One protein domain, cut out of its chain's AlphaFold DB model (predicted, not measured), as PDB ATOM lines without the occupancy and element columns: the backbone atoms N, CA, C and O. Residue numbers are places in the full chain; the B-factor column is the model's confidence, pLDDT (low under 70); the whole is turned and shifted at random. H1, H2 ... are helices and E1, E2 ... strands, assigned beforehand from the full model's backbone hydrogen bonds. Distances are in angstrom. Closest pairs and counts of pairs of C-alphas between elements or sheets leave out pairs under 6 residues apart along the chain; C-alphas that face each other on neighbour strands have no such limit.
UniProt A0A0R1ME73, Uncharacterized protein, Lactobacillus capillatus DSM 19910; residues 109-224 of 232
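This is residues 109 to 224 of the 232 residues of an uncharacterized protein of Lactobacillus capillatus DSM 19910 (UniProt A0A0R1ME73). A twisted, curled sheet of five antiparallel strands has both named helices on one face, H1 over its strands and H2 beside them at the E4 edge, and the other face is bare of named helices. H1 crosses that face slantwise over E1 and only just over E2, while H2 packs on the edge strand E4, and the short strand E5 sits beyond E4 and ties to residues 109 to 110. The printed part has 116 residues, with two named helices and six named strands in the order H1 E1 E2 E3 E4 H2 E5 E6; the sheet's order is E4 E3 E2 E1 E6, and the class is mixed, helices and strands. The whole is compact, with a radius of gyration of the C-alphas of 15.3 A, yet its outline is elongated, spanning 49 by 32 by 19 A.

Residues 109 to 110 pair, parallel, with residues 211 to 212 of E5, residues 210 to 212, a strand that pairs with no named strand. H1, residues 111 to 125, is on the sheet at a height of 7.9 A. It makes two layers with the sheet, a helix on one face of it. The sheet's first strand along the printed part is E1, residues 140 to 152, and on the local plane H1 runs slantwise to it at 31 degrees, only just; their closest C-alphas are those of Phe 115 and Met 148, 6.7 A apart. E1, E2 at residues 156 to 163, E3 at residues 171 to 176 and E4 at residues 181 to 183 form a meander, each strand the antiparallel neighbour of the one before, and each successive two form a hairpin. Within hydrogen-bond range are N 149 and O 160, 2.9 A, between E1 and E2; N 159 and O 173, 2.8 A, between E2 and E3; and N 176 and O 181, 2.9 A, between E3 and E4. H2, residues 196 to 206, is on the same face as H1, at a height of 7.8 A, over none of the strands, only just: 2 of its C-alphas fall on E4. The closest C-alphas of H2 and E4 are those of Glu 205 and Val 182, 5.4 A apart. H1 touches H2 with residues 117 to 121 alone, the closest C-alphas being those of Phe 121 and Phe 197, 6.3 A apart; they run opposite ways at a shallow tilt of 32 degrees, only just short of steep. The C-alphas of Thr 181 in E4 and Arg 210 in E5 are the closest of these two strands, 5.6 A apart. E6, residues 217 to 223, is the edge strand beside E1, antiparallel to it, with N 148 and O 218 at 2.8 A; E4 is the other edge. Every O i to N i+4 pair of H2 is within hydrogen-bond range, and 10 of 11 in H1.

H1 begins at C-alpha 111, (34.523, -3.700, -5.994), and is 20.9 A long. E1, the longest strand, begins at C-alpha 140, (25.307, 10.853, 17.448), and is 37.3 A long. E2 measures 23.1 A, E3 16.5 A and H2 15.3 A, while E4 and E5 have three residues each, 6.5 A and 6.6 A long. E6, 19.6 A long, ends at C-alpha 223, (28.370, 7.809, 9.697).

The two C-alphas farthest apart, those of Gly 138 and Phe 178, are 49.0 A apart. The printed part has no cut. The long links are H1 to E1, residues 126 to 139, and E4 to H2, residues 184 to 195. The mean pLDDT of the printed part is 80.4; residues 177 to 194 and 206 to 207 are under 70.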
ATOM      1  N   VAL A 109      35.103  -0.281 -13.137       88.31
ATOM      2  CA  VAL A 109      34.737   0.032 -11.747       88.31
ATOM      3  C   VAL A 109      35.282  -1.063 -10.838       88.31
ATOM      4  O   VAL A 109      35.266  -2.237 -11.206       88.31
ATOM      5  N   LYS A 110      35.792  -0.685  -9.672       92.88
ATOM      6  CA  LYS A 110      36.333  -1.619  -8.673       92.88
ATOM      7  C   LYS A 110      35.268  -2.081  -7.677       92.88
ATOM      8  O   LYS A 110      34.293  -1.365  -7.458       92.88
ATOM      9  N   THR A 111      35.442  -3.245  -7.054       91.88
ATOM     10  CA  THR A 111      34.523  -3.700  -5.994       91.88
ATOM     11  C   THR A 111      34.610  -2.812  -4.756       91.88
ATOM     12  O   THR A 111      33.568  -2.450  -4.220       91.88
ATOM     13  N   SER A 112      35.803  -2.321  -4.412       94.25
ATOM     14  CA  SER A 112      35.990  -1.274  -3.390       94.25
ATOM     15  C   SER A 112      35.220   0.025  -3.701       94.25
ATOM     16  O   SER A 112      34.605   0.632  -2.828       94.25
ATOM     17  N   GLU A 113      35.170   0.445  -4.971       93.88
ATOM     18  CA  GLU A 113      34.409   1.632  -5.402       93.88
ATOM     19  C   GLU A 113      32.890   1.417  -5.341       93.88
ATOM     20  O   GLU A 113      32.141   2.366  -5.090       93.88
ATOM     21  N   ILE A 114      32.426   0.190  -5.595       92.06
ATOM     22  CA  ILE A 114      31.018  -0.183  -5.422       92.06
ATOM     23  C   ILE A 114      30.658  -0.130  -3.940       92.06
ATOM     24  O   ILE A 114      29.642   0.473  -3.597       92.06
ATOM     25  N   PHE A 115      31.505  -0.692  -3.076       94.50
ATOM     26  CA  PHE A 115      31.296  -0.676  -1.633       94.50
ATOM     27  C   PHE A 115      31.262   0.748  -1.068       94.50
ATOM     28  O   PHE A 115      30.300   1.115  -0.405       94.50
ATOM     29  N   GLY A 116      32.203   1.616  -1.448       94.50
ATOM     30  CA  GLY A 116      32.185   3.014  -1.001       94.50
ATOM     31  C   GLY A 116      30.965   3.817  -1.487       94.50
ATOM     32  O   GLY A 116      30.573   4.801  -0.864       94.50
ATOM     33  N   ARG A 117      30.331   3.425  -2.602       92.31
ATOM     34  CA  ARG A 117      29.042   4.007  -3.028       92.31
ATOM     35  C   ARG A 117      27.859   3.427  -2.271       92.31
ATOM     36  O   ARG A 117      26.883   4.144  -2.072       92.31
ATOM     37  N   TYR A 118      27.940   2.157  -1.891       93.31
ATOM     38  CA  TYR A 118      26.952   1.515  -1.041       93.31
ATOM     39  C   TYR A 118      26.933   2.142   0.353       93.31
ATOM     40  O   TYR A 118      25.863   2.528   0.805       93.31
ATOM     41  N   LEU A 119      28.103   2.348   0.968       93.25
ATOM     42  CA  LEU A 119      28.222   3.020   2.264       93.25
ATOM     43  C   LEU A 119      27.509   4.375   2.257       93.25
ATOM     44  O   LEU A 119      26.603   4.592   3.050       93.25
ATOM     45  N   LYS A 120      27.814   5.240   1.283       91.44
ATOM     46  CA  LYS A 120      27.147   6.550   1.150       91.44
ATOM     47  C   LYS A 120      25.640   6.451   0.981       91.44
ATOM     48  O   LYS A 120      24.895   7.285   1.478       91.44
ATOM     49  N   PHE A 121      25.186   5.445   0.239       90.06
ATOM     50  CA  PHE A 121      23.762   5.197   0.091       90.06
ATOM     51  C   PHE A 121      23.123   4.831   1.437       90.06
ATOM     52  O   PHE A 121      22.044   5.338   1.734       90.06
ATOM     53  N   VAL A 122      23.790   4.019   2.259       89.19
ATOM     54  CA  VAL A 122      23.318   3.674   3.604       89.19
ATOM     55  C   VAL A 122      23.331   4.894   4.527       89.19
ATOM     56  O   VAL A 122      22.294   5.198   5.106       89.19
ATOM     57  N   GLU A 123      24.425   5.657   4.583       88.88
ATOM     58  CA  GLU A 123      24.538   6.895   5.381       88.88
ATOM     59  C   GLU A 123      23.392   7.889   5.110       88.88
ATOM     60  O   GLU A 123      22.926   8.577   6.018       88.88
ATOM     61  N   GLU A 124      22.926   7.972   3.859       87.31
ATOM     62  CA  GLU A 124      21.864   8.891   3.437       87.31
ATOM     63  C   GLU A 124      20.436   8.343   3.615       87.31
ATOM     64  O   GLU A 124      19.483   9.125   3.554       87.31
ATOM     65  N   ASN A 125      20.259   7.025   3.758       85.56
ATOM     66  CA  ASN A 125      18.937   6.380   3.700       85.56
ATOM     67  C   ASN A 125      18.607   5.493   4.908       85.56
ATOM     68  O   ASN A 125      17.481   5.000   4.968       85.56
ATOM     69  N   ILE A 126      19.542   5.295   5.842       86.12
ATOM     70  CA  ILE A 126      19.317   4.536   7.075       86.12
ATOM     71  C   ILE A 126      18.222   5.184   7.926       86.12
ATOM     72  O   ILE A 126      18.214   6.399   8.137       86.12
ATOM     73  N   ASP A 127      17.268   4.374   8.389       84.88
ATOM     74  CA  ASP A 127      16.190   4.853   9.254       84.88
ATOM     75  C   ASP A 127      16.726   5.162  10.658       84.88
ATOM     76  O   ASP A 127      17.024   4.271  11.451       84.88
ATOM     77  N   THR A 128      16.821   6.450  10.980       84.56
ATOM     78  CA  THR A 128      17.330   6.945  12.265       84.56
ATOM     79  C   THR A 128      16.341   6.779  13.419       84.56
ATOM     80  O   THR A 128      16.713   6.959  14.578       84.56
ATOM     81  N   SER A 129      15.081   6.411  13.148       80.75
ATOM     82  CA  SER A 129      14.023   6.377  14.165       80.75
ATOM     83  C   SER A 129      14.194   5.280  15.220       80.75
ATOM     84  O   SER A 129      13.683   5.426  16.336       80.75
ATOM     85  N   GLU A 130      14.927   4.213  14.891       79.19
ATOM     86  CA  GLU A 130      15.222   3.093  15.792       79.19
ATOM     87  C   GLU A 130      16.703   3.025  16.208       79.19
ATOM     88  O   GLU A 130      17.077   2.131  16.972       79.19
ATOM     89  N   LEU A 131      17.544   3.966  15.756       84.56
ATOM     90  CA  LEU A 131      18.971   3.966  16.079       84.56
ATOM     91  C   LEU A 131      19.232   4.424  17.516       84.56
ATOM     92  O   LEU A 131      18.616   5.359  18.040       84.56
ATOM     93  N   GLU A 132      20.189   3.759  18.159       81.62
ATOM     94  CA  GLU A 132      20.670   4.160  19.475       81.62
ATOM     95  C   GLU A 132      21.501   5.441  19.361       81.62
ATOM     96  O   GLU A 132      22.176   5.673  18.360       81.62
ATOM     97  N   VAL A 133      21.451   6.287  20.390       82.44
ATOM     98  CA  VAL A 133      22.296   7.484  20.462       82.44
ATOM     99  C   VAL A 133      23.544   7.151  21.269       82.44
ATOM    100  O   VAL A 133      23.456   6.835  22.459       82.44
ATOM    101  N   GLU A 134      24.697   7.250  20.624       78.94
ATOM    102  CA  GLU A 134      26.008   7.207  21.250       78.94
ATOM    103  C   GLU A 134      26.354   8.588  21.825       78.94
ATOM    104  O   GLU A 134      25.932   9.618  21.303       78.94
ATOM    105  N   PHE A 135      27.077   8.618  22.946       80.12
ATOM    106  CA  PHE A 135      27.444   9.858  23.645       80.12
ATOM    107  C   PHE A 135      28.951   9.993  23.889       80.12
ATOM    108  O   PHE A 135      29.368  10.945  24.555       80.12
ATOM    109  N   ASP A 136      29.758   9.054  23.394       75.06
ATOM    110  CA  ASP A 136      31.181   8.954  23.732       75.06
ATOM    111  C   ASP A 136      31.993  10.132  23.161       75.06
ATOM    112  O   ASP A 136      32.784  10.731  23.895       75.06
ATOM    113  N   ASP A 137      31.705  10.556  21.924       75.31
ATOM    114  CA  ASP A 137      32.315  11.731  21.272       75.31
ATOM    115  C   ASP A 137      31.326  12.903  21.055       75.31
ATOM    116  O   ASP A 137      31.633  13.907  20.406       75.31
ATOM    117  N   GLY A 138      30.145  12.813  21.671       73.56
ATOM    118  CA  GLY A 138      29.001  13.702  21.459       73.56
ATOM    119  C   GLY A 138      27.751  12.898  21.091       73.56
ATOM    120  O   GLY A 138      27.875  11.719  20.796       73.56
ATOM    121  N   PRO A 139      26.544  13.490  21.163       79.25
ATOM    122  CA  PRO A 139      25.319  12.790  20.795       79.25
ATOM    123  C   PRO A 139      25.266  12.557  19.276       79.25
ATOM    124  O   PRO A 139      25.069  13.508  18.519       79.25
ATOM    125  N   SER A 140      25.413  11.306  18.846       81.50
ATOM    126  CA  SER A 140      25.307  10.853  17.448       81.50
ATOM    127  C   SER A 140      24.536   9.539  17.373       81.50
ATOM    128  O   SER A 140      24.497   8.794  18.347       81.50
ATOM    129  N   PHE A 141      23.894   9.241  16.244       83.38
ATOM    130  CA  PHE A 141      23.270   7.929  16.061       83.38
ATOM    131  C   PHE A 141      24.329   6.862  15.756       83.38
ATOM    132  O   PHE A 141      25.204   7.084  14.921       83.38
ATOM    133  N   ASP A 142      24.216   5.700  16.400       85.38
ATOM    134  CA  ASP A 142      24.958   4.487  16.045       85.38
ATOM    135  C   ASP A 142      24.362   3.901  14.758       85.38
ATOM    136  O   ASP A 142      23.362   3.179  14.792       85.38
ATOM    137  N   GLY A 143      24.970   4.232  13.616       82.25
ATOM    138  CA  GLY A 143      24.598   3.694  12.305       82.25
ATOM    139  C   GLY A 143      24.964   2.219  12.109       82.25
ATOM    140  O   GLY A 143      24.556   1.613  11.116       82.25
ATOM    141  N   GLY A 144      25.702   1.626  13.052       89.19
ATOM    142  CA  GLY A 144      26.252   0.283  12.947       89.19
ATOM    143  C   GLY A 144      27.229   0.136  11.787       89.19
ATOM    144  O   GLY A 144      27.875   1.090  11.353       89.19
ATOM    145  N   VAL A 145      27.329  -1.092  11.286       91.94
ATOM    146  CA  VAL A 145      28.344  -1.484  10.313       91.94
ATOM    147  C   VAL A 145      27.707  -1.980   9.019       91.94
ATOM    148  O   VAL A 145      26.707  -2.710   9.026       91.94
ATOM    149  N   VAL A 146      28.317  -1.626   7.889       94.19
ATOM    150  CA  VAL A 146      28.027  -2.226   6.583       94.19
ATOM    151  C   VAL A 146      29.119  -3.197   6.166       94.19
ATOM    152  O   VAL A 146      30.299  -2.979   6.419       94.19
ATOM    153  N   ASN A 147      28.724  -4.264   5.476       96.25
ATOM    154  CA  ASN A 147      29.622  -5.325   5.035       96.25
ATOM    155  C   ASN A 147      29.471  -5.587   3.535       96.25
ATOM    156  O   ASN A 147      28.363  -5.551   2.999       96.25
ATOM    157  N   MET A 148      30.580  -5.909   2.871       96.25
ATOM    158  CA  MET A 148      30.617  -6.508   1.538       96.25
ATOM    159  C   MET A 148      31.196  -7.915   1.627       96.25
ATOM    160  O   MET A 148      32.267  -8.105   2.191       96.25
ATOM    161  N   GLU A 149      30.539  -8.883   0.996       96.25
ATOM    162  CA  GLU A 149      31.050 -10.243   0.829       96.25
ATOM    163  C   GLU A 149      30.893 -10.685  -0.630       96.25
ATOM    164  O   GLU A 149      29.807 -10.603  -1.213       96.25
ATOM    165  N   ILE A 150      31.983 -11.173  -1.228       92.88
ATOM    166  CA  ILE A 150      32.007 -11.687  -2.598       92.88
ATOM    167  C   ILE A 150      32.335 -13.177  -2.604       92.88
ATOM    168  O   ILE A 150      33.478 -13.596  -2.417       92.88
ATOM    169  N   GLU A 151      31.332 -13.992  -2.922       92.19
ATOM    170  CA  GLU A 151      31.470 -15.440  -3.031       92.19
ATOM    171  C   GLU A 151      31.692 -15.854  -4.493       92.19
ATOM    172  O   GLU A 151      30.815 -15.715  -5.353       92.19
ATOM    173  N   SER A 152      32.875 -16.397  -4.789       85.38
ATOM    174  CA  SER A 152      33.198 -16.917  -6.122       85.38
ATOM    175  C   SER A 152      32.462 -18.232  -6.401       85.38
ATOM    176  O   SER A 152      32.680 -19.235  -5.727       85.38
ATOM    177  N   CYS A 153      31.646 -18.248  -7.451       80.12
ATOM    178  CA  CYS A 153      31.028 -19.437  -8.034       80.12
ATOM    179  C   CYS A 153      31.726 -19.814  -9.359       80.12
ATOM    180  O   CYS A 153      32.534 -19.059  -9.903       80.12
ATOM    181  N   ASP A 154      31.386 -20.977  -9.926       79.25
ATOM    182  CA  ASP A 154      32.026 -21.496 -11.148       79.25
ATOM    183  C   ASP A 154      32.011 -20.491 -12.322       79.25
ATOM    184  O   ASP A 154      32.998 -20.338 -13.043       79.25
ATOM    185  N   THR A 155      30.893 -19.787 -12.526       80.19
ATOM    186  CA  THR A 155      30.680 -18.893 -13.684       80.19
ATOM    187  C   THR A 155      30.389 -17.440 -13.322       80.19
ATOM    188  O   THR A 155      30.307 -16.595 -14.217       80.19
ATOM    189  N   SER A 156      30.222 -17.137 -12.042       84.25
ATOM    190  CA  SER A 156      29.926 -15.799 -11.538       84.25
ATOM    191  C   SER A 156      30.492 -15.629 -10.135       84.25
ATOM    192  O   SER A 156      30.881 -16.601  -9.503       84.25
ATOM    193  N   SER A 157      30.550 -14.400  -9.648       87.12
ATOM    194  CA  SER A 157      30.796 -14.080  -8.247       87.12
ATOM    195  C   SER A 157      29.557 -13.385  -7.704       87.12
ATOM    196  O   SER A 157      29.069 -12.440  -8.324       87.12
ATOM    197  N   LYS A 158      29.018 -13.873  -6.591       89.00
ATOM    198  CA  LYS A 158      27.878 -13.247  -5.920       89.00
ATOM    199  C   LYS A 158      28.393 -12.171  -4.991       89.00
ATOM    200  O   LYS A 158      29.270 -12.462  -4.190       89.00
ATOM    201  N   VAL A 159      27.851 -10.969  -5.100       89.69
ATOM    202  CA  VAL A 159      28.162  -9.850  -4.214       89.69
ATOM    203  C   VAL A 159      26.974  -9.634  -3.297       89.69
ATOM    204  O   VAL A 159      25.852  -9.461  -3.777       89.69
ATOM    205  N   LYS A 160      27.234  -9.639  -1.994       92.44
ATOM    206  CA  LYS A 160      26.282  -9.264  -0.953       92.44
ATOM    207  C   LYS A 160      26.789  -8.017  -0.258       92.44
ATOM    208  O   LYS A 160      27.955  -7.954   0.118       92.44
ATOM    209  N   LEU A 161      25.905  -7.046  -0.124       92.81
ATOM    210  CA  LEU A 161      26.109  -5.811   0.604       92.81
ATOM    211  C   LEU A 161      25.041  -5.769   1.687       92.81
ATOM    212  O   LEU A 161      23.859  -5.870   1.351       92.81
ATOM    213  N   THR A 162      25.445  -5.683   2.949       93.62
ATOM    214  CA  THR A 162      24.513  -5.777   4.078       93.62
ATOM    215  C   THR A 162      24.728  -4.660   5.079       93.62
ATOM    216  O   THR A 162      25.880  -4.336   5.373       93.62
ATOM    217  N   CYS A 163      23.648  -4.135   5.650       91.50
ATOM    218  CA  CYS A 163      23.683  -3.177   6.753       91.50
ATOM    219  C   CYS A 163      23.173  -3.851   8.033       91.50
ATOM    220  O   CYS A 163      22.092  -4.431   8.046       91.50
ATOM    221  N   GLU A 164      23.942  -3.784   9.123       91.12
ATOM    222  CA  GLU A 164      23.576  -4.453  10.380       91.12
ATOM    223  C   GLU A 164      22.263  -3.929  10.980       91.12
ATOM    224  O   GLU A 164      21.490  -4.694  11.559       91.12
ATOM    225  N   LYS A 165      22.025  -2.620  10.859       88.38
ATOM    226  CA  LYS A 165      20.917  -1.927  11.528       88.38
ATOM    227  C   LYS A 165      19.675  -1.768  10.647       88.38
ATOM    228  O   LYS A 165      18.613  -1.474  11.186       88.38
ATOM    229  N   ASP A 166      19.783  -1.982   9.332       85.19
ATOM    230  CA  ASP A 166      18.673  -1.821   8.381       85.19
ATOM    231  C   ASP A 166      18.791  -2.787   7.185       85.19
ATOM    232  O   ASP A 166      19.434  -2.502   6.173       85.19
ATOM    233  N   ASP A 167      18.111  -3.933   7.284       86.06
ATOM    234  CA  ASP A 167      18.105  -4.976   6.248       86.06
ATOM    235  C   ASP A 167      17.373  -4.560   4.956       86.06
ATOM    236  O   ASP A 167      17.553  -5.174   3.901       86.06
ATOM    237  N   SER A 168      16.579  -3.482   4.986       84.19
ATOM    238  CA  SER A 168      15.914  -2.949   3.791       84.19
ATOM    239  C   SER A 168      16.913  -2.325   2.806       84.19
ATOM    240  O   SER A 168      16.648  -2.191   1.599       84.19
ATOM    241  N   LEU A 169      18.104  -1.994   3.306       87.50
ATOM    242  CA  LEU A 169      19.216  -1.465   2.534       87.50
ATOM    243  C   LEU A 169      20.136  -2.561   1.988       87.50
ATOM    244  O   LEU A 169      21.038  -2.243   1.217       87.50
ATOM    245  N   ASP A 170      19.892  -3.839   2.277       87.88
ATOM    246  CA  ASP A 170      20.693  -4.938   1.739       87.88
ATOM    247  C   ASP A 170      20.594  -5.021   0.211       87.88
ATOM    248  O   ASP A 170      19.535  -4.827  -0.401       87.88
ATOM    249  N   ARG A 171      21.716  -5.313  -0.450       87.44
ATOM    250  CA  ARG A 171      21.791  -5.456  -1.908       87.44
ATOM    251  C   ARG A 171      22.522  -6.741  -2.271       87.44
ATOM    252  O   ARG A 171      23.594  -7.033  -1.756       87.44
ATOM    253  N   GLU A 172      21.964  -7.480  -3.225       87.00
ATOM    254  CA  GLU A 172      22.588  -8.680  -3.786       87.00
ATOM    255  C   GLU A 172      22.605  -8.595  -5.314       87.00
ATOM    256  O   GLU A 172      21.600  -8.271  -5.950       87.00
ATOM    257  N   PHE A 173      23.757  -8.888  -5.917       83.94
ATOM    258  CA  PHE A 173      23.904  -8.952  -7.371       83.94
ATOM    259  C   PHE A 173      25.013  -9.919  -7.789       83.94
ATOM    260  O   PHE A 173      25.828 -10.358  -6.979       83.94
ATOM    261  N   GLU A 174      25.054 -10.271  -9.075       83.88
ATOM    262  CA  GLU A 174      26.050 -11.202  -9.610       83.88
ATOM    263  C   GLU A 174      26.998 -10.511 -10.598       83.88
ATOM    264  O   GLU A 174      26.577  -9.758 -11.477       83.88
ATOM    265  N   ILE A 175      28.291 -10.821 -10.493       83.19
ATOM    266  CA  ILE A 175      29.327 -10.457 -11.463       83.19
ATOM    267  C   ILE A 175      29.643 -11.700 -12.291       83.19
ATOM    268  O   ILE A 175      30.164 -12.682 -11.772       83.19
ATOM    269  N   PHE A 176      29.359 -11.691 -13.591       78.12
ATOM    270  CA  PHE A 176      29.637 -12.849 -14.443       78.12
ATOM    271  C   PHE A 176      31.115 -12.920 -14.846       78.12
ATOM    272  O   PHE A 176      31.681 -11.954 -15.356       78.12
ATOM    273  N   ASN A 177      31.718 -14.108 -14.716       67.44
ATOM    274  CA  ASN A 177      33.126 -14.364 -15.055       67.44
ATOM    275  C   ASN A 177      33.383 -14.320 -16.577       67.44
ATOM    276  O   ASN A 177      34.528 -14.276 -17.028       67.44
ATOM    277  N   PHE A 178      32.323 -14.298 -17.391       60.09
ATOM    278  CA  PHE A 178      32.402 -13.995 -18.817       60.09
ATOM    279  C   PHE A 178      32.220 -12.482 -19.009       60.09
ATOM    280  O   PHE A 178      31.101 -11.983 -18.974       60.09
ATOM    281  N   ASN A 179      33.331 -11.767 -19.208       56.44
ATOM    282  CA  ASN A 179      33.417 -10.309 -19.397       56.44
ATOM    283  C   ASN A 179      33.259  -9.420 -18.140       56.44
ATOM    284  O   ASN A 179      33.137  -8.208 -18.296       56.44
ATOM    285  N   ASN A 180      33.330  -9.970 -16.919       61.22
ATOM    286  CA  ASN A 180      33.261  -9.218 -15.652       61.22
ATOM    287  C   ASN A 180      32.107  -8.190 -15.607       61.22
ATOM    288  O   ASN A 180      32.321  -7.028 -15.261       61.22
ATOM    289  N   THR A 181      30.903  -8.573 -16.031       59.88
ATOM    290  CA  THR A 181      29.749  -7.658 -16.118       59.88
ATOM    291  C   THR A 181      28.763  -7.924 -14.983       59.88
ATOM    292  O   THR A 181      28.532  -9.087 -14.642       59.88
ATOM    293  N   VAL A 182      28.176  -6.860 -14.422       63.06
ATOM    294  CA  VAL A 182      27.065  -6.941 -13.455       63.06
ATOM    295  C   VAL A 182      25.812  -7.425 -14.157       63.06
ATOM    296  O   VAL A 182      25.477  -6.908 -15.219       63.06
ATOM    297  N   TRP A 183      25.102  -8.355 -13.532       56.94
ATOM    298  CA  TRP A 183      23.708  -8.636 -13.846       56.94
ATOM    299  C   TRP A 183      22.873  -8.472 -12.578       56.94
ATOM    300  O   TRP A 183      23.127  -9.133 -11.568       56.94
ATOM    301  N   LEU A 184      21.863  -7.606 -12.638       55.03
ATOM    302  CA  LEU A 184      20.881  -7.459 -11.564       55.03
ATOM    303  C   LEU A 184      19.772  -8.491 -11.785       55.03
ATOM    304  O   LEU A 184      19.062  -8.452 -12.794       55.03
ATOM    305  N   ARG A 185      19.629  -9.464 -10.877       47.03
ATOM    306  CA  ARG A 185      18.621 -10.518 -11.042       47.03
ATOM    307  C   ARG A 185      17.279 -10.139 -10.406       47.03
ATOM    308  O   ARG A 185      17.191  -9.906  -9.214       47.03
ATOM    309  N   GLU A 186      16.250 -10.213 -11.254       42.62
ATOM    310  CA  GLU A 186      14.792 -10.237 -11.018       42.62
ATOM    311  C   GLU A 186      14.085  -8.950 -10.553       42.62
ATOM    312  O   GLU A 186      13.702  -8.771  -9.405       42.62
ATOM    313  N   GLY A 187      13.728  -8.132 -11.544       39.06
ATOM    314  CA  GLY A 187      12.632  -7.171 -11.467       39.06
ATOM    315  C   GLY A 187      12.598  -6.332 -12.739       39.06
ATOM    316  O   GLY A 187      13.535  -5.586 -13.003       39.06
ATOM    317  N   SER A 188      11.555  -6.500 -13.560       39.44
ATOM    318  CA  SER A 188      11.306  -5.774 -14.822       39.44
ATOM    319  C   SER A 188      11.856  -4.332 -14.823       39.44
ATOM    320  O   SER A 188      11.695  -3.642 -13.814       39.44
ATOM    321  N   PRO A 189      12.467  -3.836 -15.924       42.03
ATOM    322  CA  PRO A 189      13.099  -2.519 -15.999       42.03
ATOM    323  C   PRO A 189      12.047  -1.411 -15.973       42.03
ATOM    324  O   PRO A 189      11.699  -0.798 -16.980       42.03
ATOM    325  N   SER A 190      11.514  -1.154 -14.792       41.03
ATOM    326  CA  SER A 190      10.733   0.023 -14.507       41.03
ATOM    327  C   SER A 190      11.699   1.059 -13.955       41.03
ATOM    328  O   SER A 190      12.136   0.959 -12.816       41.03
ATOM    329  N   LEU A 191      11.977   2.108 -14.733       43.88
ATOM    330  CA  LEU A 191      12.603   3.351 -14.248       43.88
ATOM    331  C   LEU A 191      11.842   3.984 -13.061       43.88
ATOM    332  O   LEU A 191      12.274   5.007 -12.533       43.88
ATOM    333  N   ARG A 192      10.677   3.432 -12.687       41.81
ATOM    334  CA  ARG A 192       9.735   4.063 -11.770       41.81
ATOM    335  C   ARG A 192      10.115   3.927 -10.303       41.81
ATOM    336  O   ARG A 192       9.742   4.828  -9.570       41.81
ATOM    337  N   MET A 193      10.832   2.895  -9.856       50.06
ATOM    338  CA  MET A 193      11.167   2.746  -8.428       50.06
ATOM    339  C   MET A 193      12.436   1.915  -8.259       50.06
ATOM    340  O   MET A 193      12.394   0.695  -8.289       50.06
ATOM    341  N   VAL A 194      13.547   2.626  -8.160       60.03
ATOM    342  CA  VAL A 194      14.922   2.151  -8.001       60.03
ATOM    343  C   VAL A 194      15.584   3.272  -7.191       60.03
ATOM    344  O   VAL A 194      15.378   4.447  -7.541       60.03
ATOM    345  N   ASP A 195      16.251   2.980  -6.080       72.69
ATOM    346  CA  ASP A 195      16.998   3.993  -5.315       72.69
ATOM    347  C   ASP A 195      18.232   4.500  -6.095       72.69
ATOM    348  O   ASP A 195      18.464   4.110  -7.242       72.69
ATOM    349  N   GLU A 196      18.986   5.453  -5.538       77.38
ATOM    350  CA  GLU A 196      20.135   6.045  -6.237       77.38
ATOM    351  C   GLU A 196      21.254   5.026  -6.510       77.38
ATOM    352  O   GLU A 196      21.846   5.034  -7.596       77.38
ATOM    353  N   PHE A 197      21.490   4.104  -5.577       83.88
ATOM    354  CA  PHE A 197      22.513   3.075  -5.704       83.88
ATOM    355  C   PHE A 197      22.143   2.046  -6.775       83.88
ATOM    356  O   PHE A 197      22.929   1.770  -7.687       83.88
ATOM    357  N   GLU A 198      20.911   1.540  -6.744       78.38
ATOM    358  CA  GLU A 198      20.420   0.595  -7.743       78.38
ATOM    359  C   GLU A 198      20.331   1.261  -9.134       78.38
ATOM    360  O   GLU A 198      20.631   0.636 -10.156       78.38
ATOM    361  N   PHE A 199      20.026   2.564  -9.212       74.12
ATOM    362  CA  PHE A 199      20.045   3.307 -10.475       74.12
ATOM    363  C   PHE A 199      21.462   3.407 -11.052       74.12
ATOM    364  O   PHE A 199      21.659   3.256 -12.263       74.12
ATOM    365  N   TRP A 200      22.464   3.626 -10.204       81.88
ATOM    366  CA  TRP A 200      23.862   3.623 -10.615       81.88
ATOM    367  C   TRP A 200      24.334   2.231 -11.077       81.88
ATOM    368  O   TRP A 200      24.939   2.127 -12.148       81.88
ATOM    369  N   LEU A 201      23.982   1.155 -10.362       80.81
ATOM    370  CA  LEU A 201      24.297  -0.222 -10.780       80.81
ATOM    371  C   LEU A 201      23.671  -0.572 -12.138       80.81
ATOM    372  O   LEU A 201      24.338  -1.136 -13.007       80.81
ATOM    373  N   ARG A 202      22.420  -0.161 -12.375       73.88
ATOM    374  CA  ARG A 202      21.753  -0.333 -13.678       73.88
ATOM    375  C   ARG A 202      22.466   0.418 -14.806       73.88
ATOM    376  O   ARG A 202      22.477  -0.056 -15.941       73.88
ATOM    377  N   ASN A 203      23.076   1.573 -14.528       72.75
ATOM    378  CA  ASN A 203      23.883   2.296 -15.518       72.75
ATOM    379  C   ASN A 203      25.176   1.549 -15.873       72.75
ATOM    380  O   ASN A 203      25.551   1.520 -17.047       72.75
ATOM    381  N   ILE A 204      25.832   0.918 -14.895       77.75
ATOM    382  CA  ILE A 204      27.003   0.052 -15.116       77.75
ATOM    383  C   ILE A 204      26.631  -1.139 -15.999       77.75
ATOM    384  O   ILE A 204      27.304  -1.393 -16.999       77.75
ATOM    385  N   GLU A 205      25.537  -1.824 -15.662       75.31
ATOM    386  CA  GLU A 205      25.014  -2.963 -16.423       75.31
ATOM    387  C   GLU A 205      24.673  -2.560 -17.867       75.31
ATOM    388  O   GLU A 205      25.174  -3.162 -18.820       75.31
ATOM    389  N   ALA A 206      23.881  -1.496 -18.050       68.50
ATOM    390  CA  ALA A 206      23.435  -1.038 -19.366       68.50
ATOM    391  C   ALA A 206      24.590  -0.614 -20.290       68.50
ATOM    392  O   ALA A 206      24.494  -0.772 -21.508       68.50
ATOM    393  N   ASN A 207      25.677  -0.088 -19.719       68.19
ATOM    394  CA  ASN A 207      26.868   0.326 -20.461       68.19
ATOM    395  C   ASN A 207      27.952  -0.762 -20.529       68.19
ATOM    396  O   ASN A 207      29.027  -0.502 -21.066       68.19
ATOM    397  N   GLN A 208      27.680  -1.971 -20.021       70.69
ATOM    398  CA  GLN A 208      28.620  -3.099 -20.005       70.69
ATOM    399  C   GLN A 208      29.979  -2.732 -19.394       70.69
ATOM    400  O   GLN A 208      31.031  -3.182 -19.855       70.69
ATOM    401  N   VAL A 209      29.955  -1.881 -18.366       77.19
ATOM    402  CA  VAL A 209      31.163  -1.439 -17.672       77.19
ATOM    403  C   VAL A 209      31.806  -2.646 -16.996       77.19
ATOM    404  O   VAL A 209      31.141  -3.450 -16.339       77.19
ATOM    405  N   ARG A 210      33.120  -2.785 -17.177       81.00
ATOM    406  CA  ARG A 210      33.881  -3.900 -16.619       81.00
ATOM    407  C   ARG A 210      34.054  -3.720 -15.114       81.00
ATOM    408  O   ARG A 210      34.536  -2.676 -14.685       81.00
ATOM    409  N   ILE A 211      33.792  -4.766 -14.337       85.12
ATOM    410  CA  ILE A 211      34.168  -4.795 -12.922       85.12
ATOM    411  C   ILE A 211      35.544  -5.427 -12.718       85.12
ATOM    412  O   ILE A 211      35.889  -6.469 -13.285       85.12
ATOM    413  N   GLU A 212      36.355  -4.777 -11.898       88.38
ATOM    414  CA  GLU A 212      37.592  -5.311 -11.342       88.38
ATOM    415  C   GLU A 212      37.336  -5.712  -9.886       88.38
ATOM    416  O   GLU A 212      37.040  -4.858  -9.060       88.38
ATOM    417  N   ILE A 213      37.428  -7.010  -9.584       88.12
ATOM    418  CA  ILE A 213      37.361  -7.507  -8.205       88.12
ATOM    419  C   ILE A 213      38.733  -7.265  -7.580       88.12
ATOM    420  O   ILE A 213      39.667  -8.030  -7.826       88.12
ATOM    421  N   ASP A 214      38.868  -6.161  -6.853       93.31
ATOM    422  CA  ASP A 214      40.076  -5.803  -6.111       93.31
ATOM    423  C   ASP A 214      39.973  -6.149  -4.624       93.31
ATOM    424  O   ASP A 214      40.985  -6.493  -4.017       93.31
ATOM    425  N   GLU A 215      38.754  -6.151  -4.087       91.75
ATOM    426  CA  GLU A 215      38.422  -6.587  -2.729       91.75
ATOM    427  C   GLU A 215      37.238  -7.560  -2.754       91.75
ATOM    428  O   GLU A 215      36.297  -7.386  -3.536       91.75
ATOM    429  N   THR A 216      37.306  -8.611  -1.934       92.31
ATOM    430  CA  THR A 216      36.259  -9.644  -1.807       92.31
ATOM    431  C   THR A 216      35.493  -9.565  -0.495       92.31
ATOM    432  O   THR A 216      34.430 -10.167  -0.383       92.31
ATOM    433  N   ASP A 217      36.037  -8.843   0.471       94.75
ATOM    434  CA  ASP A 217      35.480  -8.606   1.790       94.75
ATOM    435  C   ASP A 217      35.845  -7.182   2.215       94.75
ATOM    436  O   ASP A 217      36.964  -6.736   1.958       94.75
ATOM    437  N   ALA A 218      34.886  -6.462   2.790       95.62
ATOM    438  CA  ALA A 218      35.088  -5.132   3.359       95.62
ATOM    439  C   ALA A 218      34.032  -4.858   4.436       95.62
ATOM    440  O   ALA A 218      32.915  -5.370   4.352       95.62
ATOM    441  N   GLU A 219      34.394  -4.047   5.424       95.75
ATOM    442  CA  GLU A 219      33.561  -3.676   6.567       95.75
ATOM    443  C   GLU A 219      33.863  -2.214   6.915       95.75
ATOM    444  O   GLU A 219      35.035  -1.858   7.060       95.75
ATOM    445  N   GLU A 220      32.837  -1.366   6.998       94.06
ATOM    446  CA  GLU A 220      32.972   0.054   7.353       94.06
ATOM    447  C   GLU A 220      31.813   0.503   8.260       94.06
ATOM    448  O   GLU A 220      30.675   0.052   8.096       94.06
ATOM    449  N   ASP A 221      32.115   1.383   9.220       91.12
ATOM    450  CA  ASP A 221      31.128   2.010  10.107       91.12
ATOM    451  C   ASP A 221      30.278   3.029   9.330       91.12
ATOM    452  O   ASP A 221      30.781   3.746   8.462       91.12
ATOM    453  N   VAL A 222      28.987   3.116   9.651       89.62
ATOM    454  CA  VAL A 222      28.056   4.056   9.014       89.62
ATOM    455  C   VAL A 222      28.028   5.376   9.780       89.62
ATOM    456  O   VAL A 222      27.534   5.447  10.906       89.62
ATOM    457  N   GLU A 223      28.478   6.459   9.140       86.12
ATOM    458  CA  GLU A 223      28.370   7.809   9.697       86.12
ATOM    459  C   GLU A 223      26.986   8.420   9.415       86.12
ATOM    460  O   GLU A 223      26.713   8.951   8.332       86.12
ATOM    461  N   VAL A 224      26.102   8.391  10.415       83.62
ATOM    462  CA  VAL A 224      24.770   9.004  10.314       83.62
ATOM    463  C   VAL A 224      24.891  10.529  10.329       83.62
ATOM    464  O   VAL A 224      25.323  11.132  11.309       83.62
TER     465      VAL A 224